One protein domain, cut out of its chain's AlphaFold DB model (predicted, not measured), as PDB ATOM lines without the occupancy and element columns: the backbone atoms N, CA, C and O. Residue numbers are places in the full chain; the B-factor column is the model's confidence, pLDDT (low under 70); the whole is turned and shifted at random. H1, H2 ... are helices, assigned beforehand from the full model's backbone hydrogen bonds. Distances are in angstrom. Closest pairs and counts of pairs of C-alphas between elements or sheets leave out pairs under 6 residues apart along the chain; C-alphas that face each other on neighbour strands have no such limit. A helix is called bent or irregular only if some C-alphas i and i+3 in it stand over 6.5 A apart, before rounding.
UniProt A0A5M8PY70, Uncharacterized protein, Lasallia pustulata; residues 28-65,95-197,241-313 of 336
ATOM      1  N   GLY A  28      10.351  37.120 -27.188       88.75
ATOM      2  CA  GLY A  28       9.797  36.339 -28.295       88.75
ATOM      3  C   GLY A  28       8.485  35.631 -27.966       88.75
ATOM      4  O   GLY A  28       7.590  35.618 -28.810       88.75
ATOM      5  N   VAL A  29       8.341  35.078 -26.756       88.81
ATOM      6  CA  VAL A  29       7.087  34.447 -26.310       88.81
ATOM      7  C   VAL A  29       6.017  35.518 -26.150       88.81
ATOM      8  O   VAL A  29       4.947  35.394 -26.737       88.81
ATOM      9  N   THR A  30       6.340  36.628 -25.484       88.38
ATOM     10  CA  THR A  30       5.426  37.766 -25.316       88.38
ATOM     11  C   THR A  30       4.960  38.340 -26.653       88.38
ATOM     12  O   THR A  30       3.761  38.493 -26.876       88.38
ATOM     13  N   VAL A  31       5.881  38.618 -27.581       90.25
ATOM     14  CA  VAL A  31       5.541  39.116 -28.924       90.25
ATOM     15  C   VAL A  31       4.684  38.103 -29.675       90.25
ATOM     16  O   VAL A  31       3.737  38.492 -30.355       90.25
ATOM     17  N   SER A  32       4.972  36.810 -29.537       92.25
ATOM     18  CA  SER A  32       4.177  35.755 -30.166       92.25
ATOM     19  C   SER A  32       2.761  35.689 -29.604       92.25
ATOM     20  O   SER A  32       1.824  35.599 -30.389       92.25
ATOM     21  N   SER A  33       2.586  35.821 -28.288       90.81
ATOM     22  CA  SER A  33       1.267  35.906 -27.653       90.81
ATOM     23  C   SER A  33       0.503  37.154 -28.104       90.81
ATOM     24  O   SER A  33      -0.676  37.071 -28.443       90.81
ATOM     25  N   ILE A  34       1.174  38.304 -28.228       90.00
ATOM     26  CA  ILE A  34       0.555  39.534 -28.750       90.00
ATOM     27  C   ILE A  34       0.132  39.359 -30.217       90.00
ATOM     28  O   ILE A  34      -0.986  39.725 -30.584       90.00
ATOM     29  N   LEU A  35       0.993  38.784 -31.065       91.75
ATOM     30  CA  LEU A  35       0.671  38.487 -32.466       91.75
ATOM     31  C   LEU A  35      -0.499  37.507 -32.569       91.75
ATOM     32  O   LEU A  35      -1.394  37.699 -33.394       91.75
ATOM     33  N   GLN A  36      -0.514  36.492 -31.710       93.44
ATOM     34  CA  GLN A  36      -1.584  35.515 -31.612       93.44
ATOM     35  C   GLN A  36      -2.933  36.190 -31.325       93.44
ATOM     36  O   GLN A  36      -3.901  35.973 -32.060       93.44
ATOM     37  N   SER A  37      -2.984  37.039 -30.299       91.81
ATOM     38  CA  SER A  37      -4.172  37.806 -29.921       91.81
ATOM     39  C   SER A  37      -4.596  38.779 -31.025       91.81
ATOM     40  O   SER A  37      -5.770  38.824 -31.398       91.81
ATOM     41  N   ALA A  38      -3.647  39.498 -31.631       91.75
ATOM     42  CA  ALA A  38      -3.927  40.432 -32.717       91.75
ATOM     43  C   ALA A  38      -4.555  39.729 -33.931       91.75
ATOM     44  O   ALA A  38      -5.598  40.157 -34.425       91.75
ATOM     45  N   ILE A  39      -3.966  38.626 -34.401       92.56
ATOM     46  CA  ILE A  39      -4.493  37.886 -35.555       92.56
ATOM     47  C   ILE A  39      -5.865  37.277 -35.230       92.56
ATOM     48  O   ILE A  39      -6.745  37.311 -36.091       92.56
ATOM     49  N   ALA A  40      -6.092  36.785 -34.006       92.56
ATOM     50  CA  ALA A  40      -7.401  36.286 -33.579       92.56
ATOM     51  C   ALA A  40      -8.485  37.379 -33.658       92.56
ATOM     52  O   ALA A  40      -9.542  37.168 -34.260       92.56
ATOM     53  N   VAL A  41      -8.200  38.571 -33.120       90.62
ATOM     54  CA  VAL A  41      -9.124  39.717 -33.133       90.62
ATOM     55  C   VAL A  41      -9.368  40.220 -34.553       90.62
ATOM     56  O   VAL A  41     -10.517  40.293 -34.994       90.62
ATOM     57  N   PHE A  42      -8.310  40.541 -35.302       92.00
ATOM     58  CA  PHE A  42      -8.445  41.099 -36.649       92.00
ATOM     59  C   PHE A  42      -9.008  40.084 -37.641       92.00
ATOM     60  O   PHE A  42      -9.848  40.433 -38.470       92.00
ATOM     61  N   GLY A  43      -8.589  38.822 -37.547       91.75
ATOM     62  CA  GLY A  43      -9.093  37.738 -38.381       91.75
ATOM     63  C   GLY A  43     -10.568  37.446 -38.112       91.75
ATOM     64  O   GLY A  43     -11.351  37.353 -39.061       91.75
ATOM     65  N   GLY A  44     -10.967  37.375 -36.839       90.06
ATOM     66  CA  GLY A  44     -12.365  37.214 -36.437       90.06
ATOM     67  C   GLY A  44     -13.243  38.385 -36.889       90.06
ATOM     68  O   GLY A  44     -14.300  38.170 -37.486       90.06
ATOM     69  N   LEU A  45     -12.779  39.623 -36.689       90.06
ATOM     70  CA  LEU A  45     -13.489  40.831 -37.118       90.06
ATOM     71  C   LEU A  45     -13.627  40.903 -38.643       90.06
ATOM     72  O   LEU A  45     -14.721  41.148 -39.151       90.06
ATOM     73  N   ALA A  46     -12.547  40.659 -39.388       91.44
ATOM     74  CA  ALA A  46     -12.586  40.644 -40.847       91.44
ATOM     75  C   ALA A  46     -13.574  39.588 -41.359       91.44
ATOM     76  O   ALA A  46     -14.387  39.874 -42.239       91.44
ATOM     77  N   LEU A  47     -13.550  38.385 -40.776       90.69
ATOM     78  CA  LEU A  47     -14.469  37.311 -41.136       90.69
ATOM     79  C   LEU A  47     -15.927  37.709 -40.890       90.69
ATOM     80  O   LEU A  47     -16.761  37.526 -41.778       90.69
ATOM     81  N   TYR A  48     -16.214  38.310 -39.734       88.88
ATOM     82  CA  TYR A  48     -17.536  38.836 -39.404       88.88
ATOM     83  C   TYR A  48     -18.002  39.890 -40.420       88.88
ATOM     84  O   TYR A  48     -19.090  39.768 -40.985       88.88
ATOM     85  N   LEU A  49     -17.167  40.893 -40.709       89.81
ATOM     86  CA  LEU A  49     -17.505  41.981 -41.632       89.81
ATOM     87  C   LEU A  49     -17.765  41.471 -43.053       89.81
ATOM     88  O   LEU A  49     -18.776  41.824 -43.662       89.81
ATOM     89  N   PHE A  50     -16.899  40.600 -43.579       91.06
ATOM     90  CA  PHE A  50     -17.095  40.027 -44.913       91.06
ATOM     91  C   PHE A  50     -18.296  39.086 -44.978       91.06
ATOM     92  O   PHE A  50     -18.960  39.027 -46.014       91.06
ATOM     93  N   TYR A  51     -18.604  38.376 -43.892       88.31
ATOM     94  CA  TYR A  51     -19.788  37.529 -43.818       88.31
ATOM     95  C   TYR A  51     -21.075  38.357 -43.857       88.31
ATOM     96  O   TYR A  51     -21.958  38.079 -44.672       88.31
ATOM     97  N   GLN A  52     -21.155  39.413 -43.043       87.50
ATOM     98  CA  GLN A  52     -22.299  40.328 -43.037       87.50
ATOM     99  C   GLN A  52     -22.472  41.010 -44.393       87.50
ATOM    100  O   GLN A  52     -23.565  41.017 -44.962       87.50
ATOM    101  N   TYR A  53     -21.375  41.515 -44.959       88.06
ATOM    102  CA  TYR A  53     -21.382  42.120 -46.284       88.06
ATOM    103  C   TYR A  53     -21.819  41.122 -47.369       88.06
ATOM    104  O   TYR A  53     -22.612  41.462 -48.248       88.06
ATOM    105  N   GLY A  54     -21.364  39.868 -47.284       86.38
ATOM    106  CA  GLY A  54     -21.763  38.792 -48.188       86.38
ATOM    107  C   GLY A  54     -23.255  38.478 -48.115       86.38
ATOM    108  O   GLY A  54     -23.913  38.415 -49.155       86.38
ATOM    109  N   GLN A  55     -23.812  38.345 -46.907       85.62
ATOM    110  CA  GLN A  55     -25.252  38.144 -46.726       85.62
ATOM    111  C   GLN A  55     -26.066  39.320 -47.267       85.62
ATOM    112  O   GLN A  55     -27.046  39.118 -47.983       85.62
ATOM    113  N   TYR A  56     -25.658  40.548 -46.946       85.44
ATOM    114  CA  TYR A  56     -26.337  41.754 -47.406       85.44
ATOM    115  C   TYR A  56     -26.342  41.857 -48.937       85.44
ATOM    116  O   TYR A  56     -27.384  42.092 -49.550       85.44
ATOM    117  N   SER A  57     -25.191  41.607 -49.568       84.50
ATOM    118  CA  SER A  57     -25.050  41.597 -51.025       84.50
ATOM    119  C   SER A  57     -25.937  40.536 -51.683       84.50
ATOM    120  O   SER A  57     -26.577  40.831 -52.692       84.50
ATOM    121  N   GLN A  58     -26.034  39.333 -51.106       85.38
ATOM    122  CA  GLN A  58     -26.912  38.280 -51.627       85.38
ATOM    123  C   GLN A  58     -28.396  38.628 -51.493       85.38
ATOM    124  O   GLN A  58     -29.165  38.347 -52.408       85.38
ATOM    125  N   ARG A  59     -28.811  39.248 -50.379       85.00
ATOM    126  CA  ARG A  59     -30.201  39.702 -50.202       85.00
ATOM    127  C   ARG A  59     -30.576  40.733 -51.262       85.00
ATOM    128  O   ARG A  59     -31.585  40.557 -51.933       85.00
ATOM    129  N   ARG A  60     -29.710  41.724 -51.498       83.81
ATOM    130  CA  ARG A  60     -29.921  42.722 -52.555       83.81
ATOM    131  C   ARG A  60     -29.992  42.122 -53.957       83.81
ATOM    132  O   ARG A  60     -30.801  42.574 -54.756       83.81
ATOM    133  N   ALA A  61     -29.173  41.112 -54.256       83.88
ATOM    134  CA  ALA A  61     -29.232  40.422 -55.544       83.88
ATOM    135  C   ALA A  61     -30.579  39.704 -55.739       83.88
ATOM    136  O   ALA A  61     -31.229  39.893 -56.763       83.88
ATOM    137  N   LYS A  62     -31.048  38.973 -54.718       85.81
ATOM    138  CA  LYS A  62     -32.355  38.293 -54.744       85.81
ATOM    139  C   LYS A  62     -33.525  39.273 -54.862       85.81
ATOM    140  O   LYS A  62     -34.484  39.002 -55.576       85.81
ATOM    141  N   GLU A  63     -33.456  40.411 -54.174       87.69
ATOM    142  CA  GLU A  63     -34.466  41.469 -54.278       87.69
ATOM    143  C   GLU A  63     -34.502  42.083 -55.686       87.69
ATOM    144  O   GLU A  63     -35.584  42.282 -56.234       87.69
ATOM    145  N   ALA A  64     -33.341  42.326 -56.305       84.56
ATOM    146  CA  ALA A  64     -33.264  42.834 -57.675       84.56
ATOM    147  C   ALA A  64     -33.866  41.848 -58.695       84.56
ATOM    148  O   ALA A  64     -34.640  42.258 -59.561       84.56
ATOM    149  N   GLU A  65     -33.583  40.550 -58.549       87.25
ATOM    150  CA  GLU A  65     -34.179  39.489 -59.376       87.25
ATOM    151  C   GLU A  65     -35.702  39.386 -59.177       87.25
ATOM    152  O   GLU A  65     -36.451  39.254 -60.147       87.25
ATOM    153  N   SER A  95     -19.272  36.127 -55.607       80.12
ATOM    154  CA  SER A  95     -19.076  37.485 -55.087       80.12
ATOM    155  C   SER A  95     -17.756  37.584 -54.317       80.12
ATOM    156  O   SER A  95     -17.383  36.672 -53.569       80.12
ATOM    157  N   PHE A  96     -17.057  38.711 -54.479       85.06
ATOM    158  CA  PHE A  96     -15.788  38.988 -53.807       85.06
ATOM    159  C   PHE A  96     -15.859  38.704 -52.299       85.06
ATOM    160  O   PHE A  96     -14.953  38.083 -51.749       85.06
ATOM    161  N   ALA A  97     -16.976  39.059 -51.655       84.69
ATOM    162  CA  ALA A  97     -17.221  38.802 -50.237       84.69
ATOM    163  C   ALA A  97     -17.159  37.306 -49.893       84.69
ATOM    164  O   ALA A  97     -16.454  36.895 -48.977       84.69
ATOM    165  N   VAL A  98     -17.841  36.473 -50.683       82.88
ATOM    166  CA  VAL A  98     -17.866  35.013 -50.507       82.88
ATOM    167  C   VAL A  98     -16.473  34.423 -50.728       82.88
ATOM    168  O   VAL A  98     -16.058  33.519 -50.002       82.88
ATOM    169  N   ARG A  99     -15.714  34.951 -51.699       85.06
ATOM    170  CA  ARG A  99     -14.313  34.563 -51.904       85.06
ATOM    171  C   ARG A  99     -13.461  34.893 -50.674       85.06
ATOM    172  O   ARG A  99     -12.722  34.011 -50.235       85.06
ATOM    173  N   GLN A 100     -13.588  36.101 -50.122       89.25
ATOM    174  CA  GLN A 100     -12.823  36.557 -48.957       89.25
ATOM    175  C   GLN A 100     -13.145  35.753 -47.695       89.25
ATOM    176  O   GLN A 100     -12.224  35.215 -47.087       89.25
ATOM    177  N   VAL A 101     -14.429  35.562 -47.365       89.06
ATOM    178  CA  VAL A 101     -14.868  34.722 -46.232       89.06
ATOM    179  C   VAL A 101     -14.207  33.352 -46.296       89.06
ATOM    180  O   VAL A 101     -13.594  32.891 -45.340       89.06
ATOM    181  N   ARG A 102     -14.267  32.701 -47.455       86.25
ATOM    182  CA  ARG A 102     -13.721  31.354 -47.604       86.25
ATOM    183  C   ARG A 102     -12.177  31.306 -47.585       86.25
ATOM    184  O   ARG A 102     -11.630  30.260 -47.249       86.25
ATOM    185  N   ILE A 103     -11.462  32.365 -47.992       88.44
ATOM    186  CA  ILE A 103      -9.989  32.456 -47.840       88.44
ATOM    187  C   ILE A 103      -9.631  32.648 -46.363       88.44
ATOM    188  O   ILE A 103      -8.742  31.964 -45.855       88.44
ATOM    189  N   LEU A 104     -10.356  33.530 -45.672       91.06
ATOM    190  CA  LEU A 104     -10.176  33.799 -44.249       91.06
ATOM    191  C   LEU A 104     -10.430  32.555 -43.405       91.06
ATOM    192  O   LEU A 104      -9.572  32.203 -42.612       91.06
ATOM    193  N   VAL A 105     -11.535  31.834 -43.626       90.44
ATOM    194  CA  VAL A 105     -11.824  30.572 -42.918       90.44
ATOM    195  C   VAL A 105     -10.683  29.571 -43.092       90.44
ATOM    196  O   VAL A 105     -10.227  28.979 -42.120       90.44
ATOM    197  N   PHE A 106     -10.194  29.388 -44.320       89.56
ATOM    198  CA  PHE A 106      -9.109  28.445 -44.583       89.56
ATOM    199  C   PHE A 106      -7.801  28.853 -43.889       89.56
ATOM    200  O   PHE A 106      -7.121  28.011 -43.305       89.56
ATOM    201  N   SER A 107      -7.480  30.147 -43.905       91.69
ATOM    202  CA  SER A 107      -6.268  30.680 -43.273       91.69
ATOM    203  C   SER A 107      -6.363  30.637 -41.745       91.69
ATOM    204  O   SER A 107      -5.411  30.234 -41.086       91.69
ATOM    205  N   LEU A 108      -7.534  30.954 -41.182       92.44
ATOM    206  CA  LEU A 108      -7.815  30.857 -39.747       92.44
ATOM    207  C   LEU A 108      -7.757  29.416 -39.245       92.44
ATOM    208  O   LEU A 108      -7.327  29.188 -38.125       92.44
ATOM    209  N   VAL A 109      -8.125  28.429 -40.070       92.19
ATOM    210  CA  VAL A 109      -7.910  27.016 -39.732       92.19
ATOM    211  C   VAL A 109      -6.419  26.702 -39.611       92.19
ATOM    212  O   VAL A 109      -6.035  26.023 -38.667       92.19
ATOM    213  N   GLY A 110      -5.577  27.157 -40.544       91.56
ATOM    214  CA  GLY A 110      -4.120  26.977 -40.446       91.56
ATOM    215  C   GLY A 110      -3.553  27.644 -39.194       91.56
ATOM    216  O   GLY A 110      -2.850  27.011 -38.405       91.56
ATOM    217  N   PHE A 111      -3.981  28.882 -38.969       94.25
ATOM    218  CA  PHE A 111      -3.604  29.680 -37.819       94.25
ATOM    219  C   PHE A 111      -4.012  29.031 -36.490       94.25
ATOM    220  O   PHE A 111      -3.140  28.828 -35.659       94.25
ATOM    221  N   GLN A 112      -5.265  28.593 -36.314       94.62
ATOM    222  CA  GLN A 112      -5.738  27.916 -35.094       94.62
ATOM    223  C   GLN A 112      -4.872  26.710 -34.729       94.62
ATOM    224  O   GLN A 112      -4.556  26.486 -33.565       94.62
ATOM    225  N   LYS A 113      -4.461  25.920 -35.726       93.62
ATOM    226  CA  LYS A 113      -3.581  24.768 -35.490       93.62
ATOM    227  C   LYS A 113      -2.231  25.221 -34.955       93.62
ATOM    228  O   LYS A 113      -1.743  24.656 -33.982       93.62
ATOM    229  N   ALA A 114      -1.647  26.232 -35.595       94.31
ATOM    230  CA  ALA A 114      -0.391  26.819 -35.161       94.31
ATOM    231  C   ALA A 114      -0.523  27.383 -33.736       94.31
ATOM    232  O   ALA A 114       0.290  27.037 -32.888       94.31
ATOM    233  N   GLN A 115      -1.587  28.136 -33.445       93.88
ATOM    234  CA  GLN A 115      -1.883  28.657 -32.108       93.88
ATOM    235  C   GLN A 115      -1.943  27.549 -31.058       93.88
ATOM    236  O   GLN A 115      -1.240  27.633 -30.059       93.88
ATOM    237  N   CYS A 116      -2.719  26.483 -31.287       95.06
ATOM    238  CA  CYS A 116      -2.798  25.367 -30.343       95.06
ATOM    239  C   CYS A 116      -1.418  24.748 -30.079       95.06
ATOM    240  O   CYS A 116      -1.080  24.487 -28.928       95.06
ATOM    241  N   PHE A 117      -0.611  24.511 -31.122       94.38
ATOM    242  CA  PHE A 117       0.728  23.939 -30.951       94.38
ATOM    243  C   PHE A 117       1.684  24.875 -30.220       94.38
ATOM    244  O   PHE A 117       2.442  24.411 -29.372       94.38
ATOM    245  N   PHE A 118       1.632  26.169 -30.529       92.88
ATOM    246  CA  PHE A 118       2.440  27.179 -29.862       92.88
ATOM    247  C   PHE A 118       2.091  27.268 -28.375       92.88
ATOM    248  O   PHE A 118       2.976  27.096 -27.542       92.88
ATOM    249  N   VAL A 119       0.804  27.431 -28.046       92.81
ATOM    250  CA  VAL A 119       0.322  27.493 -26.658       92.81
ATOM    251  C   VAL A 119       0.735  26.234 -25.903       92.81
ATOM    252  O   VAL A 119       1.416  26.338 -24.895       92.81
ATOM    253  N   MET A 120       0.447  25.035 -26.421       92.56
ATOM    254  CA  MET A 120       0.851  23.796 -25.741       92.56
ATOM    255  C   MET A 120       2.367  23.702 -25.517       92.56
ATOM    256  O   MET A 120       2.789  23.210 -24.477       92.56
ATOM    257  N   ALA A 121       3.193  24.150 -26.467       92.31
ATOM    258  CA  ALA A 121       4.647  24.120 -26.308       92.31
ATOM    259  C   ALA A 121       5.125  25.063 -25.192       92.31
ATOM    260  O   ALA A 121       5.960  24.661 -24.381       92.31
ATOM    261  N   VAL A 122       4.577  26.280 -25.136       89.88
ATOM    262  CA  VAL A 122       4.887  27.272 -24.093       89.88
ATOM    263  C   VAL A 122       4.439  26.769 -22.717       89.88
ATOM    264  O   VAL A 122       5.240  26.745 -21.789       89.88
ATOM    265  N   GLU A 123       3.214  26.258 -22.614       90.56
ATOM    266  CA  GLU A 123       2.622  25.751 -21.364       90.56
ATOM    267  C   GLU A 123       3.366  24.510 -20.841       90.56
ATOM    268  O   GLU A 123       3.622  24.362 -19.648       90.56
ATOM    269  N   VAL A 124       3.784  23.602 -21.732       90.56
ATOM    270  CA  VAL A 124       4.604  22.444 -21.342       90.56
ATOM    271  C   VAL A 124       5.976  22.895 -20.835       90.56
ATOM    272  O   VAL A 124       6.457  22.359 -19.835       90.56
ATOM    273  N   ALA A 125       6.610  23.872 -21.489       88.44
ATOM    274  CA  ALA A 125       7.885  24.419 -21.031       88.44
ATOM    275  C   ALA A 125       7.748  25.076 -19.647       88.44
ATOM    276  O   ALA A 125       8.558  24.801 -18.756       88.44
ATOM    277  N   ALA A 126       6.684  25.854 -19.442       86.12
ATOM    278  CA  ALA A 126       6.346  26.462 -18.163       86.12
ATOM    279  C   ALA A 126       6.123  25.423 -17.057       86.12
ATOM    280  O   ALA A 126       6.766  25.488 -16.006       86.12
ATOM    281  N   LEU A 127       5.293  24.406 -17.305       86.25
ATOM    282  CA  LEU A 127       5.039  23.323 -16.351       86.25
ATOM    283  C   LEU A 127       6.312  22.553 -15.984       86.25
ATOM    284  O   LEU A 127       6.500  22.196 -14.818       86.25
ATOM    285  N   ILE A 128       7.202  22.296 -16.950       86.25
ATOM    286  CA  ILE A 128       8.492  21.641 -16.693       86.25
ATOM    287  C   ILE A 128       9.367  22.515 -15.796       86.25
ATOM    288  O   ILE A 128       9.994  21.980 -14.878       86.25
ATOM    289  N   LEU A 129       9.416  23.829 -16.034       79.81
ATOM    290  CA  LEU A 129      10.189  24.729 -15.184       79.81
ATOM    291  C   LEU A 129       9.615  24.752 -13.769       79.81
ATOM    292  O   LEU A 129      10.346  24.453 -12.832       79.81
ATOM    293  N   ILE A 130       8.310  24.985 -13.613       77.44
ATOM    294  CA  ILE A 130       7.636  24.975 -12.305       77.44
ATOM    295  C   ILE A 130       7.905  23.651 -11.570       77.44
ATOM    296  O   ILE A 130       8.209  23.635 -10.378       77.44
ATOM    297  N   SER A 131       7.881  22.528 -12.296       79.75
ATOM    298  CA  SER A 131       8.160  21.197 -11.742       79.75
ATOM    299  C   SER A 131       9.616  20.987 -11.320       79.75
ATOM    300  O   SER A 131       9.874  20.156 -10.447       79.75
ATOM    301  N   LYS A 132      10.575  21.683 -11.941       78.56
ATOM    302  CA  LYS A 132      11.999  21.625 -11.583       78.56
ATOM    303  C   LYS A 132      12.338  22.583 -10.446       78.56
ATOM    304  O   LYS A 132      13.150  22.240  -9.591       78.56
ATOM    305  N   THR A 133      11.693  23.740 -10.396       68.12
ATOM    306  CA  THR A 133      12.015  24.828  -9.466       68.12
ATOM    307  C   THR A 133      11.153  24.780  -8.199       68.12
ATOM    308  O   THR A 133      10.727  25.816  -7.695       68.12
ATOM    309  N   LYS A 134      10.915  23.575  -7.651       60.47
ATOM    310  CA  LYS A 134       9.978  23.313  -6.532       60.47
ATOM    311  C   LYS A 134      10.207  24.141  -5.257       60.47
ATOM    312  O   LYS A 134       9.288  24.234  -4.459       60.47
ATOM    313  N   ASN A 135      11.389  24.739  -5.082       53.50
ATOM    314  CA  ASN A 135      11.758  25.496  -3.876       53.50
ATOM    315  C   ASN A 135      12.148  26.961  -4.151       53.50
ATOM    316  O   ASN A 135      12.452  27.690  -3.212       53.50
ATOM    317  N   ALA A 136      12.212  27.384  -5.418       50.66
ATOM    318  CA  ALA A 136      12.750  28.692  -5.798       50.66
ATOM    319  C   ALA A 136      12.133  29.220  -7.099       50.66
ATOM    320  O   ALA A 136      12.816  29.873  -7.885       50.66
ATOM    321  N   SER A 137      10.865  28.894  -7.383       53.44
ATOM    322  CA  SER A 137      10.143  29.568  -8.461       53.44
ATOM    323  C   SER A 137      10.197  31.061  -8.164       53.44
ATOM    324  O   SER A 137       9.597  31.509  -7.183       53.44
ATOM    325  N   SER A 138      10.960  31.813  -8.965       62.50
ATOM    326  CA  SER A 138      10.946  33.266  -8.891       62.50
ATOM    327  C   SER A 138       9.481  33.654  -9.003       62.50
ATOM    328  O   SER A 138       8.813  33.265  -9.959       62.50
ATOM    329  N   TYR A 139       8.941  34.329  -7.992       69.75
ATOM    330  CA  TYR A 139       7.553  34.799  -7.987       69.75
ATOM    331  C   TYR A 139       7.194  35.497  -9.312       69.75
ATOM    332  O   TYR A 139       6.079  35.374  -9.811       69.75
ATOM    333  N   ILE A 140       8.194  36.143  -9.913       73.00
ATOM    334  CA  ILE A 140       8.152  36.798 -11.215       73.00
ATOM    335  C   ILE A 140       7.874  35.802 -12.343       73.00
ATOM    336  O   ILE A 140       7.005  36.074 -13.161       73.00
ATOM    337  N   ASP A 141       8.533  34.637 -12.368       76.31
ATOM    338  CA  ASP A 141       8.263  33.604 -13.373       76.31
ATOM    339  C   ASP A 141       6.789  33.187 -13.289       76.31
ATOM    340  O   ASP A 141       6.083  33.295 -14.282       76.31
ATOM    341  N   ALA A 142       6.281  32.852 -12.097       73.75
ATOM    342  CA  ALA A 142       4.878  32.464 -11.910       73.75
ATOM    343  C   ALA A 142       3.877  33.583 -12.266       73.75
ATOM    344  O   ALA A 142       2.838  33.317 -12.871       73.75
ATOM    345  N   ALA A 143       4.183  34.832 -11.910       74.94
ATOM    346  CA  ALA A 143       3.365  35.992 -12.252       74.94
ATOM    347  C   ALA A 143       3.364  36.275 -13.762       74.94
ATOM    348  O   ALA A 143       2.353  36.725 -14.295       74.94
ATOM    349  N   THR A 144       4.465  35.991 -14.462       78.19
ATOM    350  CA  THR A 144       4.562  36.186 -15.914       78.19
ATOM    351  C   THR A 144       3.871  35.097 -16.723       78.19
ATOM    352  O   THR A 144       3.423  35.374 -17.837       78.19
ATOM    353  N   THR A 145       3.731  33.886 -16.182       81.31
ATOM    354  CA  THR A 145       3.071  32.800 -16.906       81.31
ATOM    355  C   THR A 145       1.555  32.968 -16.978       81.31
ATOM    356  O   THR A 145       0.962  32.718 -18.022       81.31
ATOM    357  N   VAL A 146       0.920  33.531 -15.944       80.19
ATOM    358  CA  VAL A 146      -0.540  33.752 -15.917       80.19
ATOM    359  C   VAL A 146      -1.054  34.600 -17.105       80.19
ATOM    360  O   VAL A 146      -2.014  34.184 -17.767       80.19
ATOM    361  N   PRO A 147      -0.440  35.751 -17.451       81.25
ATOM    362  CA  PRO A 147      -0.787  36.511 -18.656       81.25
ATOM    363  C   PRO A 147      -0.564  35.732 -19.958       81.25
ATOM    364  O   PRO A 147      -1.327  35.876 -20.911       81.25
ATOM    365  N   ILE A 148       0.468  34.885 -20.011       86.06
ATOM    366  CA  ILE A 148       0.787  34.078 -21.195       86.06
ATOM    367  C   ILE A 148      -0.281  33.000 -21.410       86.06
ATOM    368  O   ILE A 148      -0.803  32.881 -22.523       86.06
ATOM    369  N   SER A 149      -0.663  32.273 -20.359       86.38
ATOM    370  CA  SER A 149      -1.675  31.219 -20.451       86.38
ATOM    371  C   SER A 149      -3.066  31.775 -20.722       86.38
ATOM    372  O   SER A 149      -3.812  31.234 -21.542       86.38
ATOM    373  N   SER A 150      -3.427  32.895 -20.087       84.75
ATOM    374  CA  SER A 150      -4.704  33.566 -20.357       84.75
ATOM    375  C   SER A 150      -4.791  34.057 -21.805       84.75
ATOM    376  O   SER A 150      -5.769  33.726 -22.481       84.75
ATOM    377  N   ALA A 151      -3.740  34.699 -22.328       87.25
ATOM    378  CA  ALA A 151      -3.665  35.098 -23.735       87.25
ATOM    379  C   ALA A 151      -3.786  33.907 -24.692       87.25
ATOM    380  O   ALA A 151      -4.487  33.981 -25.710       87.25
ATOM    381  N   GLY A 152      -3.163  32.776 -24.351       87.62
ATOM    382  CA  GLY A 152      -3.320  31.517 -25.072       87.62
ATOM    383  C   GLY A 152      -4.781  31.069 -25.138       87.62
ATOM    384  O   GLY A 152      -5.315  30.858 -26.229       87.62
ATOM    385  N   VAL A 153      -5.458  30.984 -23.990       89.19
ATOM    386  CA  VAL A 153      -6.857  30.537 -23.898       89.19
ATOM    387  C   VAL A 153      -7.797  31.478 -24.639       89.19
ATOM    388  O   VAL A 153      -8.585  31.018 -25.465       89.19
ATOM    389  N   VAL A 154      -7.735  32.781 -24.375       89.44
ATOM    390  CA  VAL A 154      -8.682  33.763 -24.923       89.44
ATOM    391  C   VAL A 154      -8.582  33.812 -26.446       89.44
ATOM    392  O   VAL A 154      -9.601  33.702 -27.135       89.44
ATOM    393  N   SER A 155      -7.371  33.883 -26.997       92.38
ATOM    394  CA  SER A 155      -7.161  33.956 -28.449       92.38
ATOM    395  C   SER A 155      -7.512  32.653 -29.187       92.38
ATOM    396  O   SER A 155      -8.133  32.710 -30.258       92.38
ATOM    397  N   VAL A 156      -7.197  31.483 -28.610       93.56
ATOM    398  CA  VAL A 156      -7.602  30.160 -29.131       93.56
ATOM    399  C   VAL A 156      -9.122  30.017 -29.097       93.56
ATOM    400  O   VAL A 156      -9.714  29.503 -30.048       93.56
ATOM    401  N   THR A 157      -9.771  30.491 -28.030       91.19
ATOM    402  CA  THR A 157     -11.231  30.414 -27.866       91.19
ATOM    403  C   THR A 157     -11.944  31.335 -28.846       91.19
ATOM    404  O   THR A 157     -12.905  30.910 -29.485       91.19
ATOM    405  N   LEU A 158     -11.461  32.568 -29.025       90.56
ATOM    406  CA  LEU A 158     -12.033  33.509 -29.988       90.56
ATOM    407  C   LEU A 158     -11.942  32.963 -31.417       90.56
ATOM    408  O   LEU A 158     -12.916  33.005 -32.172       90.56
ATOM    409  N   THR A 159     -10.779  32.430 -31.785       92.69
ATOM    410  CA  THR A 159     -10.553  31.894 -33.129       92.69
ATOM    411  C   THR A 159     -11.380  30.628 -33.358       92.69
ATOM    412  O   THR A 159     -12.029  30.504 -34.400       92.69
ATOM    413  N   LEU A 160     -11.463  29.729 -32.368       91.38
ATOM    414  CA  LEU A 160     -12.357  28.570 -32.414       91.38
ATOM    415  C   LEU A 160     -13.823  28.994 -32.553       91.38
ATOM    416  O   LEU A 160     -14.530  28.439 -33.390       91.38
ATOM    417  N   TYR A 161     -14.274  29.987 -31.781       90.19
ATOM    418  CA  TYR A 161     -15.631  30.526 -31.869       90.19
ATOM    419  C   TYR A 161     -15.928  31.049 -33.280       90.19
ATOM    420  O   TYR A 161     -16.922  30.654 -33.895       90.19
ATOM    421  N   ALA A 162     -15.029  31.864 -33.842       89.44
ATOM    422  CA  ALA A 162     -15.163  32.376 -35.203       89.44
ATOM    423  C   ALA A 162     -15.232  31.233 -36.238       89.44
ATOM    424  O   ALA A 162     -16.073  31.251 -37.142       89.44
ATOM    425  N   LEU A 163     -14.398  30.201 -36.087       89.06
ATOM    426  CA  LEU A 163     -14.402  29.026 -36.962       89.06
ATOM    427  C   LEU A 163     -15.661  28.168 -36.811       89.06
ATOM    428  O   LEU A 163     -16.170  27.681 -37.816       89.06
ATOM    429  N   MET A 164     -16.185  27.991 -35.598       87.50
ATOM    430  CA  MET A 164     -17.436  27.264 -35.365       87.50
ATOM    431  C   MET A 164     -18.644  28.013 -35.927       87.50
ATOM    432  O   MET A 164     -19.588  27.382 -36.399       87.50
ATOM    433  N   ARG A 165     -18.614  29.350 -35.900       84.06
ATOM    434  CA  ARG A 165     -19.716  30.187 -36.376       84.06
ATOM    435  C   ARG A 165     -19.777  30.294 -37.899       84.06
ATOM    436  O   ARG A 165     -20.865  30.244 -38.467       84.06
ATOM    437  N   PHE A 166     -18.629  30.467 -38.554       83.44
ATOM    438  CA  PHE A 166     -18.557  30.790 -39.988       83.44
ATOM    439  C   PHE A 166     -17.921  29.689 -40.847       83.44
ATOM    440  O   PHE A 166     -18.056  29.705 -42.073       83.44
ATOM    441  N   GLY A 167     -17.203  28.752 -40.231       74.69
ATOM    442  CA  GLY A 167     -16.545  27.630 -40.889       74.69
ATOM    443  C   GLY A 167     -17.287  26.309 -40.692       74.69
ATOM    444  O   GLY A 167     -18.256  26.201 -39.945       74.69
ATOM    445  N   LYS A 168     -16.816  25.262 -41.377       68.44
ATOM    446  CA  LYS A 168     -17.235  23.893 -41.063       68.44
ATOM    447  C   LYS A 168     -16.494  23.445 -39.808       68.44
ATOM    448  O   LYS A 168     -15.265  23.524 -39.770       68.44
ATOM    449  N   SER A 169     -17.235  22.968 -38.810       68.44
ATOM    450  CA  SER A 169     -16.632  22.447 -37.586       68.44
ATOM    451  C   SER A 169     -15.748  21.243 -37.934       68.44
ATOM    452  O   SER A 169     -16.140  20.338 -38.674       68.44
ATOM    453  N   SER A 170     -14.506  21.274 -37.460       81.00
ATOM    454  CA  SER A 170     -13.578  20.156 -37.571       81.00
ATOM    455  C   SER A 170     -13.323  19.640 -36.170       81.00
ATOM    456  O   SER A 170     -12.783  20.357 -35.328       81.00
ATOM    457  N   TRP A 171     -13.708  18.391 -35.920       84.12
ATOM    458  CA  TRP A 171     -13.597  17.789 -34.593       84.12
ATOM    459  C   TRP A 171     -12.153  17.755 -34.076       84.12
ATOM    460  O   TRP A 171     -11.902  17.996 -32.902       84.12
ATOM    461  N   TYR A 172     -11.191  17.562 -34.977       88.31
ATOM    462  CA  TYR A 172      -9.769  17.605 -34.649       88.31
ATOM    463  C   TYR A 172      -9.339  18.982 -34.098       88.31
ATOM    464  O   TYR A 172      -8.644  19.035 -33.089       88.31
ATOM    465  N   ILE A 173      -9.790  20.094 -34.697       88.25
ATOM    466  CA  ILE A 173      -9.450  21.453 -34.227       88.25
ATOM    467  C   ILE A 173     -10.041  21.697 -32.838       88.25
ATOM    468  O   ILE A 173      -9.392  22.283 -31.972       88.25
ATOM    469  N   PHE A 174     -11.265  21.219 -32.624       88.69
ATOM    470  CA  PHE A 174     -11.926  21.293 -31.330       88.69
ATOM    471  C   PHE A 174     -11.134  20.543 -30.250       88.69
ATOM    472  O   PHE A 174     -10.822  21.132 -29.220       88.69
ATOM    473  N   ILE A 175     -10.728  19.292 -30.509       90.31
ATOM    474  CA  ILE A 175      -9.918  18.497 -29.570       90.31
ATOM    475  C   ILE A 175      -8.617  19.223 -29.220       90.31
ATOM    476  O   ILE A 175      -8.310  19.373 -28.042       90.31
ATOM    477  N   PHE A 176      -7.883  19.728 -30.216       90.81
ATOM    478  CA  PHE A 176      -6.637  20.459 -29.966       90.81
ATOM    479  C   PHE A 176      -6.840  21.717 -29.117       90.81
ATOM    480  O   PHE A 176      -6.008  22.013 -28.264       90.81
ATOM    481  N   SER A 177      -7.962  22.413 -29.304       91.31
ATOM    482  CA  SER A 177      -8.302  23.600 -28.515       91.31
ATOM    483  C   SER A 177      -8.621  23.236 -27.059       91.31
ATOM    484  O   SER A 177      -8.135  23.883 -26.134       91.31
ATOM    485  N   VAL A 178      -9.362  22.145 -26.840       88.88
ATOM    486  CA  VAL A 178      -9.634  21.618 -25.493       88.88
ATOM    487  C   VAL A 178      -8.344  21.165 -24.806       88.88
ATOM    488  O   VAL A 178      -8.147  21.460 -23.631       88.88
ATOM    489  N   CYS A 179      -7.438  20.500 -25.529       92.25
ATOM    490  CA  CYS A 179      -6.128  20.131 -24.994       92.25
ATOM    491  C   CYS A 179      -5.325  21.366 -24.572       92.25
ATOM    492  O   CYS A 179      -4.797  21.373 -23.464       92.25
ATOM    493  N   SER A 180      -5.274  22.422 -25.394       91.62
ATOM    494  CA  SER A 180      -4.597  23.665 -24.998       91.62
ATOM    495  C   SER A 180      -5.212  24.289 -23.746       91.62
ATOM    496  O   SER A 180      -4.473  24.670 -22.850       91.62
ATOM    497  N   TRP A 181      -6.544  24.304 -23.615       90.62
ATOM    498  CA  TRP A 181      -7.194  24.804 -22.399       90.62
ATOM    499  C   TRP A 181      -6.856  23.970 -21.166       90.62
ATOM    500  O   TRP A 181      -6.688  24.524 -20.086       90.62
ATOM    501  N   ALA A 182      -6.760  22.646 -21.314       89.56
ATOM    502  CA  ALA A 182      -6.381  21.768 -20.213       89.56
ATOM    503  C   ALA A 182      -4.951  22.054 -19.731       89.56
ATOM    504  O   ALA A 182      -4.722  22.067 -18.524       89.56
ATOM    505  N   PHE A 183      -4.016  22.325 -20.649       90.12
ATOM    506  CA  PHE A 183      -2.660  22.747 -20.294       90.12
ATOM    507  C   PHE A 183      -2.656  24.100 -19.578       90.12
ATOM    508  O   PHE A 183      -2.146  24.163 -18.464       90.12
ATOM    509  N   SER A 184      -3.324  25.117 -20.130       89.19
ATOM    510  CA  SER A 184      -3.428  26.440 -19.497       89.19
ATOM    511  C   SER A 184      -4.097  26.402 -18.123       89.19
ATOM    512  O   SER A 184      -3.705  27.117 -17.205       89.19
ATOM    513  N   LEU A 185      -5.092  25.530 -17.939       86.69
ATOM    514  CA  LEU A 185      -5.719  25.321 -16.637       86.69
ATOM    515  C   LEU A 185      -4.766  24.631 -15.653       86.69
ATOM    516  O   LEU A 185      -4.703  25.024 -14.490       86.69
ATOM    517  N   ALA A 186      -4.040  23.603 -16.100       86.50
ATOM    518  CA  ALA A 186      -3.062  22.909 -15.268       86.50
ATOM    519  C   ALA A 186      -1.948  23.860 -14.814       86.50
ATOM    520  O   ALA A 186      -1.524  23.805 -13.659       86.50
ATOM    521  N   GLU A 187      -1.520  24.754 -15.702       84.00
ATOM    522  CA  GLU A 187      -0.526  25.770 -15.406       84.00
ATOM    523  C   GLU A 187      -1.050  26.804 -14.408       84.00
ATOM    524  O   GLU A 187      -0.430  26.989 -13.369       84.00
ATOM    525  N   ALA A 188      -2.246  27.366 -14.616       80.31
ATOM    526  CA  ALA A 188      -2.847  28.329 -13.685       80.31
ATOM    527  C   ALA A 188      -3.038  27.764 -12.263       80.31
ATOM    528  O   ALA A 188      -2.941  28.478 -11.264       80.31
ATOM    529  N   ILE A 189      -3.309  26.463 -12.163       78.38
ATOM    530  CA  ILE A 189      -3.539  25.766 -10.897       78.38
ATOM    531  C   ILE A 189      -2.219  25.384 -10.193       78.38
ATOM    532  O   ILE A 189      -2.182  25.277  -8.964       78.38
ATOM    533  N   SER A 190      -1.122  25.186 -10.934       75.25
ATOM    534  CA  SER A 190       0.136  24.663 -10.383       75.25
ATOM    535  C   SER A 190       0.801  25.594  -9.349       75.25
ATOM    536  O   SER A 190       1.121  25.107  -8.258       75.25
ATOM    537  N   PRO A 191       0.949  26.916  -9.585       65.56
ATOM    538  CA  PRO A 191       1.427  27.849  -8.571       65.56
ATOM    539  C   PRO A 191       0.516  27.885  -7.344       65.56
ATOM    540  O   PRO A 191       1.014  27.856  -6.222       65.56
ATOM    541  N   ALA A 192      -0.809  27.881  -7.535       60.00
ATOM    542  CA  ALA A 192      -1.772  27.960  -6.437       60.00
ATOM    543  C   ALA A 192      -1.611  26.802  -5.438       60.00
ATOM    544  O   ALA A 192      -1.590  27.038  -4.231       60.00
ATOM    545  N   PHE A 193      -1.412  25.570  -5.923       58.28
ATOM    546  CA  PHE A 193      -1.145  24.422  -5.049       58.28
ATOM    547  C   PHE A 193       0.228  24.475  -4.372       58.28
ATOM    548  O   PHE A 193       0.360  24.061  -3.218       58.28
ATOM    549  N   ASN A 194       1.252  24.979  -5.063       58.00
ATOM    550  CA  ASN A 194       2.587  25.102  -4.479       58.00
ATOM    551  C   ASN A 194       2.611  26.155  -3.359       58.00
ATOM    552  O   ASN A 194       3.181  25.886  -2.307       58.00
ATOM    553  N   PHE A 195       1.913  27.286  -3.517       55.78
ATOM    554  CA  PHE A 195       1.802  28.308  -2.468       55.78
ATOM    555  C   PHE A 195       0.992  27.847  -1.249       55.78
ATOM    556  O   PHE A 195       1.322  28.228  -0.130       55.78
ATOM    557  N   THR A 196      -0.032  27.000  -1.414       52.34
ATOM    558  CA  THR A 196      -0.793  26.467  -0.264       52.34
ATOM    559  C   THR A 196      -0.024  25.438   0.567       52.34
ATOM    560  O   THR A 196      -0.361  25.234   1.728       52.34
ATOM    561  N   ASN A 197       0.995  24.793  -0.011       51.62
ATOM    562  CA  ASN A 197       1.848  23.831   0.692       51.62
ATOM    563  C   ASN A 197       3.069  24.481   1.360       51.62
ATOM    564  O   ASN A 197       3.812  23.788   2.057       51.62
ATOM    565  N   ILE A 241     -32.706  38.477 -35.535       64.19
ATOM    566  CA  ILE A 241     -31.569  39.357 -35.854       64.19
ATOM    567  C   ILE A 241     -31.106  40.077 -34.589       64.19
ATOM    568  O   ILE A 241     -29.906  40.237 -34.383       64.19
ATOM    569  N   PHE A 242     -32.046  40.478 -33.731       67.25
ATOM    570  CA  PHE A 242     -31.737  41.130 -32.467       67.25
ATOM    571  C   PHE A 242     -30.941  40.216 -31.531       67.25
ATOM    572  O   PHE A 242     -29.903  40.641 -31.033       67.25
ATOM    573  N   TRP A 243     -31.356  38.956 -31.349       70.62
ATOM    574  CA  TRP A 243     -30.619  37.994 -30.526       70.62
ATOM    575  C   TRP A 243     -29.241  37.682 -31.093       70.62
ATOM    576  O   TRP A 243     -28.281  37.655 -30.333       70.62
ATOM    577  N   LEU A 244     -29.114  37.540 -32.415       72.12
ATOM    578  CA  LEU A 244     -27.812  37.352 -33.053       72.12
ATOM    579  C   LEU A 244     -26.905  38.565 -32.813       72.12
ATOM    580  O   LEU A 244     -25.745  38.399 -32.447       72.12
ATOM    581  N   VAL A 245     -27.411  39.788 -32.987       75.12
ATOM    582  CA  VAL A 245     -26.640  41.016 -32.742       75.12
ATOM    583  C   VAL A 245     -26.262  41.143 -31.266       75.12
ATOM    584  O   VAL A 245     -25.111  41.451 -30.971       75.12
ATOM    585  N   LEU A 246     -27.180  40.854 -30.344       74.19
ATOM    586  CA  LEU A 246     -26.930  40.908 -28.905       74.19
ATOM    587  C   LEU A 246     -25.910  39.853 -28.460       74.19
ATOM    588  O   LEU A 246     -25.018  40.174 -27.683       74.19
ATOM    589  N   GLU A 247     -25.987  38.629 -28.993       81.69
ATOM    590  CA  GLU A 247     -24.992  37.573 -28.776       81.69
ATOM    591  C   GLU A 247     -23.604  38.049 -29.226       81.69
ATOM    592  O   GLU A 247     -22.636  37.928 -28.481       81.69
ATOM    593  N   HIS A 248     -23.502  38.674 -30.404       73.62
ATOM    594  CA  HIS A 248     -22.224  39.192 -30.899       73.62
ATOM    595  C   HIS A 248     -21.718  40.374 -30.071       73.62
ATOM    596  O   HIS A 248     -20.524  40.441 -29.799       73.62
ATOM    597  N   ILE A 249     -22.589  41.292 -29.642       77.44
ATOM    598  CA  ILE A 249     -22.211  42.397 -28.749       77.44
ATOM    599  C   ILE A 249     -21.707  41.841 -27.417       77.44
ATOM    600  O   ILE A 249     -20.658  42.257 -26.942       77.44
ATOM    601  N   TYR A 250     -22.410  40.868 -26.838       79.88
ATOM    602  CA  TYR A 250     -22.017  40.243 -25.581       79.88
ATOM    603  C   TYR A 250     -20.667  39.531 -25.705       79.88
ATOM    604  O   TYR A 250     -19.780  39.733 -24.882       79.88
ATOM    605  N   ILE A 251     -20.481  38.750 -26.768       80.38
ATOM    606  CA  ILE A 251     -19.244  38.008 -27.014       80.38
ATOM    607  C   ILE A 251     -18.083  38.962 -27.308       80.38
ATOM    608  O   ILE A 251     -17.017  38.820 -26.717       80.38
ATOM    609  N   THR A 252     -18.274  39.975 -28.155       77.00
ATOM    610  CA  THR A 252     -17.231  40.979 -28.432       77.00
ATOM    611  C   THR A 252     -16.897  41.825 -27.210       77.00
ATOM    612  O   THR A 252     -15.727  42.133 -27.011       77.00
ATOM    613  N   ALA A 253     -17.872  42.147 -26.357       79.25
ATOM    614  CA  ALA A 253     -17.627  42.824 -25.087       79.25
ATOM    615  C   ALA A 253     -16.857  41.929 -24.106       79.25
ATOM    616  O   ALA A 253     -15.910  42.393 -23.479       79.25
ATOM    617  N   LEU A 254     -17.217  40.645 -24.005       80.88
ATOM    618  CA  LEU A 254     -16.546  39.680 -23.133       80.88
ATOM    619  C   LEU A 254     -15.098  39.443 -23.570       80.88
ATOM    620  O   LEU A 254     -14.189  39.556 -22.751       80.88
ATOM    621  N   PHE A 255     -14.867  39.171 -24.857       83.75
ATOM    622  CA  PHE A 255     -13.515  39.017 -25.395       83.75
ATOM    623  C   PHE A 255     -12.738  40.334 -25.365       83.75
ATOM    624  O   PHE A 255     -11.560  40.330 -25.036       83.75
ATOM    625  N   GLY A 256     -13.383  41.467 -25.652       82.81
ATOM    626  CA  GLY A 256     -12.760  42.787 -25.557       82.81
ATOM    627  C   GLY A 256     -12.300  43.112 -24.137       82.81
ATOM    628  O   GLY A 256     -11.197  43.617 -23.954       82.81
ATOM    629  N   TRP A 257     -13.104  42.765 -23.130       83.00
ATOM    630  CA  TRP A 257     -12.724  42.884 -21.724       83.00
ATOM    631  C   TRP A 257     -11.579  41.936 -21.352       83.00
ATOM    632  O   TRP A 257     -10.631  42.371 -20.703       83.00
ATOM    633  N   ALA A 258     -11.616  40.684 -21.818       83.12
ATOM    634  CA  ALA A 258     -10.533  39.726 -21.603       83.12
ATOM    635  C   ALA A 258      -9.200  40.226 -22.192       83.12
ATOM    636  O   ALA A 258      -8.202  40.280 -21.480       83.12
ATOM    637  N   PHE A 259      -9.196  40.714 -23.438       84.31
ATOM    638  CA  PHE A 259      -8.000  41.310 -24.038       84.31
ATOM    639  C   PHE A 259      -7.551  42.584 -23.320       84.31
ATOM    640  O   PHE A 259      -6.355  42.823 -23.204       84.31
ATOM    641  N   ALA A 260      -8.473  43.420 -22.835       84.31
ATOM    642  CA  ALA A 260      -8.102  44.616 -22.081       84.31
ATOM    643  C   ALA A 260      -7.356  44.266 -20.783       84.31
ATOM    644  O   ALA A 260      -6.391  44.952 -20.437       84.31
ATOM    645  N   ILE A 261      -7.769  43.192 -20.101       80.06
ATOM    646  CA  ILE A 261      -7.041  42.648 -18.948       80.06
ATOM    647  C   ILE A 261      -5.659  42.165 -19.391       80.06
ATOM    648  O   ILE A 261      -4.671  42.654 -18.859       80.06
ATOM    649  N   GLU A 262      -5.571  41.337 -20.437       82.00
ATOM    650  CA  GLU A 262      -4.281  40.852 -20.955       82.00
ATOM    651  C   GLU A 262      -3.310  41.990 -21.295       82.00
ATOM    652  O   GLU A 262      -2.146  41.966 -20.898       82.00
ATOM    653  N   PHE A 263      -3.770  43.019 -22.013       84.75
ATOM    654  CA  PHE A 263      -2.935  44.172 -22.359       84.75
ATOM    655  C   PHE A 263      -2.498  44.967 -21.128       84.75
ATOM    656  O   PHE A 263      -1.401  45.530 -21.126       84.75
ATOM    657  N   THR A 264      -3.335  45.023 -20.091       83.88
ATOM    658  CA  THR A 264      -2.983  45.669 -18.824       83.88
ATOM    659  C   THR A 264      -1.904  44.870 -18.099       83.88
ATOM    660  O   THR A 264      -0.916  45.463 -17.662       83.88
ATOM    661  N   ASP A 265      -2.038  43.545 -18.057       81.75
ATOM    662  CA  ASP A 265      -1.083  42.646 -17.409       81.75
ATOM    663  C   ASP A 265       0.277  42.668 -18.120       81.75
ATOM    664  O   ASP A 265       1.306  42.922 -17.492       81.75
ATOM    665  N   PHE A 266       0.298  42.532 -19.453       80.31
ATOM    666  CA  PHE A 266       1.529  42.694 -20.233       80.31
ATOM    667  C   PHE A 266       2.125  44.096 -20.072       80.31
ATOM    668  O   PHE A 266       3.339  44.244 -19.944       80.31
ATOM    669  N   GLY A 267       1.286  45.136 -20.041       82.31
ATOM    670  CA  GLY A 267       1.723  46.508 -19.793       82.31
ATOM    671  C   GLY A 267       2.403  46.684 -18.431       82.31
ATOM    672  O   GLY A 267       3.371  47.440 -18.333       82.31
ATOM    673  N   GLY A 268       1.934  45.972 -17.403       79.75
ATOM    674  CA  GLY A 268       2.581  45.884 -16.093       79.75
ATOM    675  C   GLY A 268       3.969  45.251 -16.184       79.75
ATOM    676  O   GLY A 268       4.949  45.874 -15.778       79.75
ATOM    677  N   LEU A 269       4.074  44.084 -16.831       78.06
ATOM    678  CA  LEU A 269       5.345  43.367 -17.004       78.06
ATOM    679  C   LEU A 269       6.417  44.206 -17.721       78.06
ATOM    680  O   LEU A 269       7.588  44.187 -17.338       78.06
ATOM    681  N   PHE A 270       6.026  44.980 -18.739       81.19
ATOM    682  CA  PHE A 270       6.950  45.884 -19.429       81.19
ATOM    683  C   PHE A 270       7.368  47.080 -18.568       81.19
ATOM    684  O   PHE A 270       8.534  47.471 -18.602       81.19
ATOM    685  N   LYS A 271       6.449  47.666 -17.786       82.19
ATOM    686  CA  LYS A 271       6.770  48.791 -16.887       82.19
ATOM    687  C   LYS A 271       7.763  48.393 -15.800       82.19
ATOM    688  O   LYS A 271       8.648  49.178 -15.466       82.19
ATOM    689  N   GLU A 272       7.636  47.181 -15.280       77.50
ATOM    690  CA  GLU A 272       8.508  46.658 -14.226       77.50
ATOM    691  C   GLU A 272       9.849  46.120 -14.753       77.50
ATOM    692  O   GLU A 272      10.672  45.665 -13.968       77.50
ATOM    693  N   HIS A 273      10.107  46.205 -16.067       78.50
ATOM    694  CA  HIS A 273      11.317  45.673 -16.710       78.50
ATOM    695  C   HIS A 273      11.534  44.169 -16.447       78.50
ATOM    696  O   HIS A 273      12.658  43.675 -16.544       78.50
ATOM    697  N   ALA A 274      10.456  43.426 -16.164       74.69
ATOM    698  CA  ALA A 274      10.502  41.984 -15.917       74.69
ATOM    699  C   ALA A 274      10.880  41.181 -17.180       74.69
ATOM    700  O   ALA A 274      11.336  40.041 -17.087       74.69
ATOM    701  N   ILE A 275      10.712  41.793 -18.360       78.81
ATOM    702  CA  ILE A 275      11.031  41.228 -19.675       78.81
ATOM    703  C   ILE A 275      12.275  41.925 -20.236       78.81
ATOM    704  O   ILE A 275      12.251  43.122 -20.536       78.81
ATOM    705  N   ALA A 276      13.353  41.169 -20.449       80.62
ATOM    706  CA  ALA A 276      14.556  41.671 -21.107       80.62
ATOM    707  C   ALA A 276      14.315  41.849 -22.620       80.62
ATOM    708  O   ALA A 276      14.165  40.883 -23.364       80.62
ATOM    709  N   ILE A 277      14.277  43.101 -23.086       79.94
ATOM    710  CA  ILE A 277      13.964  43.439 -24.490       79.94
ATOM    711  C   ILE A 277      15.178  43.246 -25.419       79.94
ATOM    712  O   ILE A 277      15.015  42.986 -26.612       79.94
ATOM    713  N   ASN A 278      16.394  43.372 -24.880       82.06
ATOM    714  CA  ASN A 278      17.632  43.366 -25.666       82.06
ATOM    715  C   ASN A 278      18.293  41.982 -25.765       82.06
ATOM    716  O   ASN A 278      19.131  41.775 -26.642       82.06
ATOM    717  N   ASP A 279      17.880  41.026 -24.934       80.50
ATOM    718  CA  ASP A 279      18.546  39.728 -24.798       80.50
ATOM    719  C   ASP A 279      17.789  38.641 -25.563       80.50
ATOM    720  O   ASP A 279      17.109  37.784 -24.995       80.50
ATOM    721  N   TRP A 280      17.902  38.703 -26.891       82.81
ATOM    722  CA  TRP A 280      17.238  37.755 -27.780       82.81
ATOM    723  C   TRP A 280      17.939  36.397 -27.790       82.81
ATOM    724  O   TRP A 280      19.091  36.272 -28.208       82.81
ATOM    725  N   VAL A 281      17.205  35.354 -27.412       85.75
ATOM    726  CA  VAL A 281      17.658  33.958 -27.496       85.75
ATOM    727  C   VAL A 281      17.104  33.303 -28.765       85.75
ATOM    728  O   VAL A 281      16.042  33.671 -29.267       85.75
ATOM    729  N   PHE A 282      17.796  32.288 -29.292       81.38
ATOM    730  CA  PHE A 282      17.362  31.545 -30.483       81.38
ATOM    731  C   PHE A 282      15.893  31.087 -30.408       81.38
ATOM    732  O   PHE A 282      15.142  31.288 -31.362       81.38
ATOM    733  N   GLY A 283      15.454  30.549 -29.263       77.00
ATOM    734  CA  GLY A 283      14.068  30.114 -29.058       77.00
ATOM    735  C   GLY A 283      13.036  31.238 -29.212       77.00
ATOM    736  O   GLY A 283      11.961  31.017 -29.761       77.00
ATOM    737  N   GLN A 284      13.387  32.467 -28.831       83.94
ATOM    738  CA  GLN A 284      12.521  33.641 -28.954       83.94
ATOM    739  C   GLN A 284      12.364  34.084 -30.414       83.94
ATOM    740  O   GLN A 284      11.257  34.406 -30.847       83.94
ATOM    741  N   ILE A 285      13.450  34.044 -31.195       85.88
ATOM    742  CA  ILE A 285      13.408  34.311 -32.641       85.88
ATOM    743  C   ILE A 285      12.537  33.256 -33.330       85.88
ATOM    744  O   ILE A 285      11.659  33.595 -34.125       85.88
ATOM    745  N   VAL A 286      12.738  31.978 -32.984       85.38
ATOM    746  CA  VAL A 286      11.908  30.881 -33.495       85.38
ATOM    747  C   VAL A 286      10.434  31.114 -33.155       85.38
ATOM    748  O   VAL A 286       9.602  31.018 -34.053       85.38
ATOM    749  N   GLY A 287      10.118  31.523 -31.923       83.31
ATOM    750  CA  GLY A 287       8.759  31.876 -31.500       83.31
ATOM    751  C   GLY A 287       8.105  32.924 -32.404       83.31
ATOM    752  O   GLY A 287       7.025  32.688 -32.937       83.31
ATOM    753  N   VAL A 288       8.788  34.036 -32.687       86.12
ATOM    754  CA  VAL A 288       8.237  35.087 -33.565       86.12
ATOM    755  C   VAL A 288       8.090  34.598 -35.010       86.12
ATOM    756  O   VAL A 288       7.075  34.846 -35.664       86.12
ATOM    757  N   THR A 289       9.084  33.868 -35.521       89.50
ATOM    758  CA  THR A 289       9.051  33.333 -36.896       89.50
ATOM    759  C   THR A 289       8.036  32.206 -37.088       89.50
ATOM    760  O   THR A 289       7.660  31.922 -38.225       89.50
ATOM    761  N   PHE A 290       7.518  31.618 -36.007       90.62
ATOM    762  CA  PHE A 290       6.492  30.575 -36.038       90.62
ATOM    763  C   PHE A 290       5.210  31.017 -36.766       90.62
ATOM    764  O   PHE A 290       4.521  30.207 -37.391       90.62
ATOM    765  N   TRP A 291       4.906  32.317 -36.753       92.50
ATOM    766  CA  TRP A 291       3.739  32.883 -37.434       92.50
ATOM    767  C   TRP A 291       3.947  33.103 -38.933       92.50
ATOM    768  O   TRP A 291       2.972  33.181 -39.687       92.50
ATOM    769  N   LEU A 292       5.202  33.168 -39.388       91.88
ATOM    770  CA  LEU A 292       5.547  33.514 -40.763       91.88
ATOM    771  C   LEU A 292       4.902  32.575 -41.800       91.88
ATOM    772  O   LEU A 292       4.312  33.099 -42.746       91.88
ATOM    773  N   PRO A 293       4.910  31.232 -41.645       92.12
ATOM    774  CA  PRO A 293       4.262  30.339 -42.605       92.12
ATOM    775  C   PRO A 293       2.766  30.626 -42.784       92.12
ATOM    776  O   PRO A 293       2.276  30.626 -43.909       92.12
ATOM    777  N   ASN A 294       2.050  30.932 -41.695       91.62
ATOM    778  CA  ASN A 294       0.616  31.234 -41.743       91.62
ATOM    779  C   ASN A 294       0.338  32.562 -42.456       91.62
ATOM    780  O   ASN A 294      -0.590  32.655 -43.260       91.62
ATOM    781  N   ILE A 295       1.160  33.583 -42.196       91.38
ATOM    782  CA  ILE A 295       1.043  34.893 -42.849       91.38
ATOM    783  C   ILE A 295       1.345  34.769 -44.346       91.38
ATOM    784  O   ILE A 295       0.581  35.263 -45.176       91.38
ATOM    785  N   VAL A 296       2.428  34.074 -44.704       91.88
ATOM    786  CA  VAL A 296       2.809  33.841 -46.104       91.88
ATOM    787  C   VAL A 296       1.733  33.040 -46.831       91.88
ATOM    788  O   VAL A 296       1.366  33.397 -47.950       91.88
ATOM    789  N   GLU A 297       1.175  32.006 -46.197       89.12
ATOM    790  CA  GLU A 297       0.073  31.231 -46.766       89.12
ATOM    791  C   GLU A 297      -1.168  32.104 -47.009       89.12
ATOM    792  O   GLU A 297      -1.750  32.056 -48.095       89.12
ATOM    793  N   PHE A 298      -1.548  32.950 -46.049       89.94
ATOM    794  CA  PHE A 298      -2.658  33.887 -46.224       89.94
ATOM    795  C   PHE A 298      -2.427  34.826 -47.417       89.94
ATOM    796  O   PHE A 298      -3.296  34.951 -48.284       89.94
ATOM    797  N   VAL A 299      -1.246  35.447 -47.506       91.81
ATOM    798  CA  VAL A 299      -0.885  36.346 -48.616       91.81
ATOM    799  C   VAL A 299      -0.905  35.603 -49.953       91.81
ATOM    800  O   VAL A 299      -1.470  36.097 -50.932       91.81
ATOM    801  N   TYR A 300      -0.362  34.386 -49.998       88.19
ATOM    802  CA  TYR A 300      -0.381  33.544 -51.189       88.19
ATOM    803  C   TYR A 300      -1.814  33.270 -51.673       88.19
ATOM    804  O   TYR A 300      -2.115  33.424 -52.860       88.19
ATOM    805  N   LEU A 301      -2.728  32.935 -50.757       86.50
ATOM    806  CA  LEU A 301      -4.136  32.681 -51.073       86.50
ATOM    807  C   LEU A 301      -4.881  33.932 -51.548       86.50
ATOM    808  O   LEU A 301      -5.794  33.815 -52.373       86.50
ATOM    809  N   GLN A 302      -4.500  35.119 -51.071       87.38
ATOM    810  CA  GLN A 302      -5.048  36.379 -51.573       87.38
ATOM    811  C   GLN A 302      -4.655  36.614 -53.038       87.38
ATOM    812  O   GLN A 302      -5.518  36.949 -53.853       87.38
ATOM    813  N   ILE A 303      -3.392  36.351 -53.394       86.94
ATOM    814  CA  ILE A 303      -2.863  36.557 -54.751       86.94
ATOM    815  C   ILE A 303      -3.401  35.503 -55.733       86.94
ATOM    816  O   ILE A 303      -3.941  35.851 -56.783       86.94
ATOM    817  N   ARG A 304      -3.269  34.211 -55.407       80.50
ATOM    818  CA  ARG A 304      -3.543  33.088 -56.329       80.50
ATOM    819  C   ARG A 304      -4.959  32.511 -56.227       80.50
ATOM    820  O   ARG A 304      -5.438  31.854 -57.144       80.50
ATOM    821  N   GLY A 305      -5.677  32.792 -55.141       72.50
ATOM    822  CA  GLY A 305      -6.986  32.195 -54.875       72.50
ATOM    823  C   GLY A 305      -6.907  30.766 -54.317       72.50
ATOM    824  O   GLY A 305      -5.867  30.112 -54.312       72.50
ATOM    825  N   ARG A 306      -8.038  30.268 -53.797       64.50
ATOM    826  CA  ARG A 306      -8.078  29.037 -52.983       64.50
ATOM    827  C   ARG A 306      -7.791  27.752 -53.762       64.50
ATOM    828  O   ARG A 306      -7.247  26.829 -53.179       64.50
ATOM    829  N   MET A 307      -8.200  27.655 -55.028       57.16
ATOM    830  CA  MET A 307      -8.136  26.385 -55.767       57.16
ATOM    831  C   MET A 307      -6.685  25.954 -56.008       57.16
ATOM    832  O   MET A 307      -6.333  24.829 -55.675       57.16
ATOM    833  N   GLU A 308      -5.814  26.874 -56.431       57.94
ATOM    834  CA  GLU A 308      -4.366  26.624 -56.501       57.94
ATOM    835  C   GLU A 308      -3.764  26.387 -55.104       57.94
ATOM    836  O   GLU A 308      -2.885  25.545 -54.932       57.94
ATOM    837  N   GLY A 309      -4.299  27.074 -54.087       56.81
ATOM    838  CA  GLY A 309      -3.928  26.928 -52.679       56.81
ATOM    839  C   GLY A 309      -4.239  25.564 -52.041       56.81
ATOM    840  O   GLY A 309      -3.492  25.055 -51.219       56.81
ATOM    841  N   ALA A 310      -5.355  24.935 -52.391       59.16
ATOM    842  CA  ALA A 310      -5.690  23.613 -51.872       59.16
ATOM    843  C   ALA A 310      -4.997  22.508 -52.683       59.16
ATOM    844  O   ALA A 310      -4.606  21.485 -52.124       59.16
ATOM    845  N   SER A 311      -4.793  22.734 -53.986       57.03
ATOM    846  CA  SER A 311      -4.116  21.786 -54.870       57.03
ATOM    847  C   SER A 311      -2.647  21.558 -54.517       57.03
ATOM    848  O   SER A 311      -2.192  20.433 -54.674       57.03
ATOM    849  N   TYR A 312      -1.914  22.549 -53.990       59.50
ATOM    850  CA  TYR A 312      -0.518  22.323 -53.580       59.50
ATOM    851  C   TYR A 312      -0.384  21.468 -52.304       59.50
ATOM    852  O   TYR A 312       0.668  20.873 -52.082       59.50
ATOM    853  N   LYS A 313      -1.432  21.394 -51.465       59.91
ATOM    854  CA  LYS A 313      -1.455  20.557 -50.246       59.91
ATOM    855  C   LYS A 313      -1.869  19.109 -50.512       59.91
ATOM    856  O   LYS A 313      -1.714  18.260 -49.636       59.91
TER     857      LYS A 313
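Overview. This is residues 28 to 65, 95 to 197 and 241 to 313 of the 336 residues of an uncharacterized protein of Lasallia pustulata (UniProt A0A5M8PY70). Five long helices, H1 to H5, lie side by side in an elongated bundle with H2 and H3 in its middle, while the shorter H6 and H7 follow each other along one side of it, H6 at the first residues of H1 and H7 on H2, and the small H8 turns off steeply after H7. Residues 59 to 65 of H1 and 241 to 247 of H5 stick out. The printed part has 214 residues, with eight named helices in the order H1 to H8 and no named strand, in the class all helix. It is compact, with a radius of gyration of the C-alphas of 19.5 A, and spans 73 by 41 by 34 A.

Arrangement. H1, residues 28 to 65, touches H3, residues 139 to 166, the same way at a shallow tilt of 17 degrees; their closest C-alphas, of Ser 37 and Ser 155, are 5.1 A apart. H1 also touches H2, residues 96 to 132, opposite ways at 23 degrees, with C-alphas 54 and 97 closest at 5.0 A. H2 and H3 form a helical hairpin, closest at C-alphas 119 and 152, 5.7 A. H3 and H4, residues 171 to 196, form another, closest at C-alphas 149 and 184, 5.2 A. H5, residues 241 to 271, touches H3 with residues 255 to 269 alone, C-alphas 147 and 262 being closest at 6.0 A. H6, residues 282 to 289, touches residues 28 to 32 of H1, with C-alphas 28 and 284 closest at 3.9 A. H7, residues 292 to 304, touches residues 103 to 114 of H2, opposite ways at 6 degrees, with C-alphas 107 and 298 closest at 5.7 A. H8, residues 306 to 311, is close to H2 but not clearly touching, with C-alphas 103 and 306 closest at 6.5 A. Every O i to N i+4 pair is within hydrogen-bond range in H1, H2, H5, H6, H7 and H8; in H3 it is 21 of 24 and in H4 20 of 22.

Along the chain. H1 begins at C-alpha 28, (9.797, 36.339, -28.295), and runs 53.9 A. H2 measures 53.4 A, H3 41.5 A, H4 37.7 A and H5 43.8 A. H4 is only just irregular, with C-alphas 188 and 191 6.7 A apart. H8 ends at C-alpha 311, (-4.116, 21.786, -54.870).

Size, cuts and confidence. The C-alphas of Glu 65 and Asn 135 are farthest apart, 73.4 A. Residues 66 to 94 and 198 to 240 are not printed; the gaps between C-alphas are 15.8 A and 51.9 A. Of the links printed whole, none is long. The mean pLDDT of the printed part is 82.8, and 26 residues are under 70, among them 133 to 139 and 306 to 313.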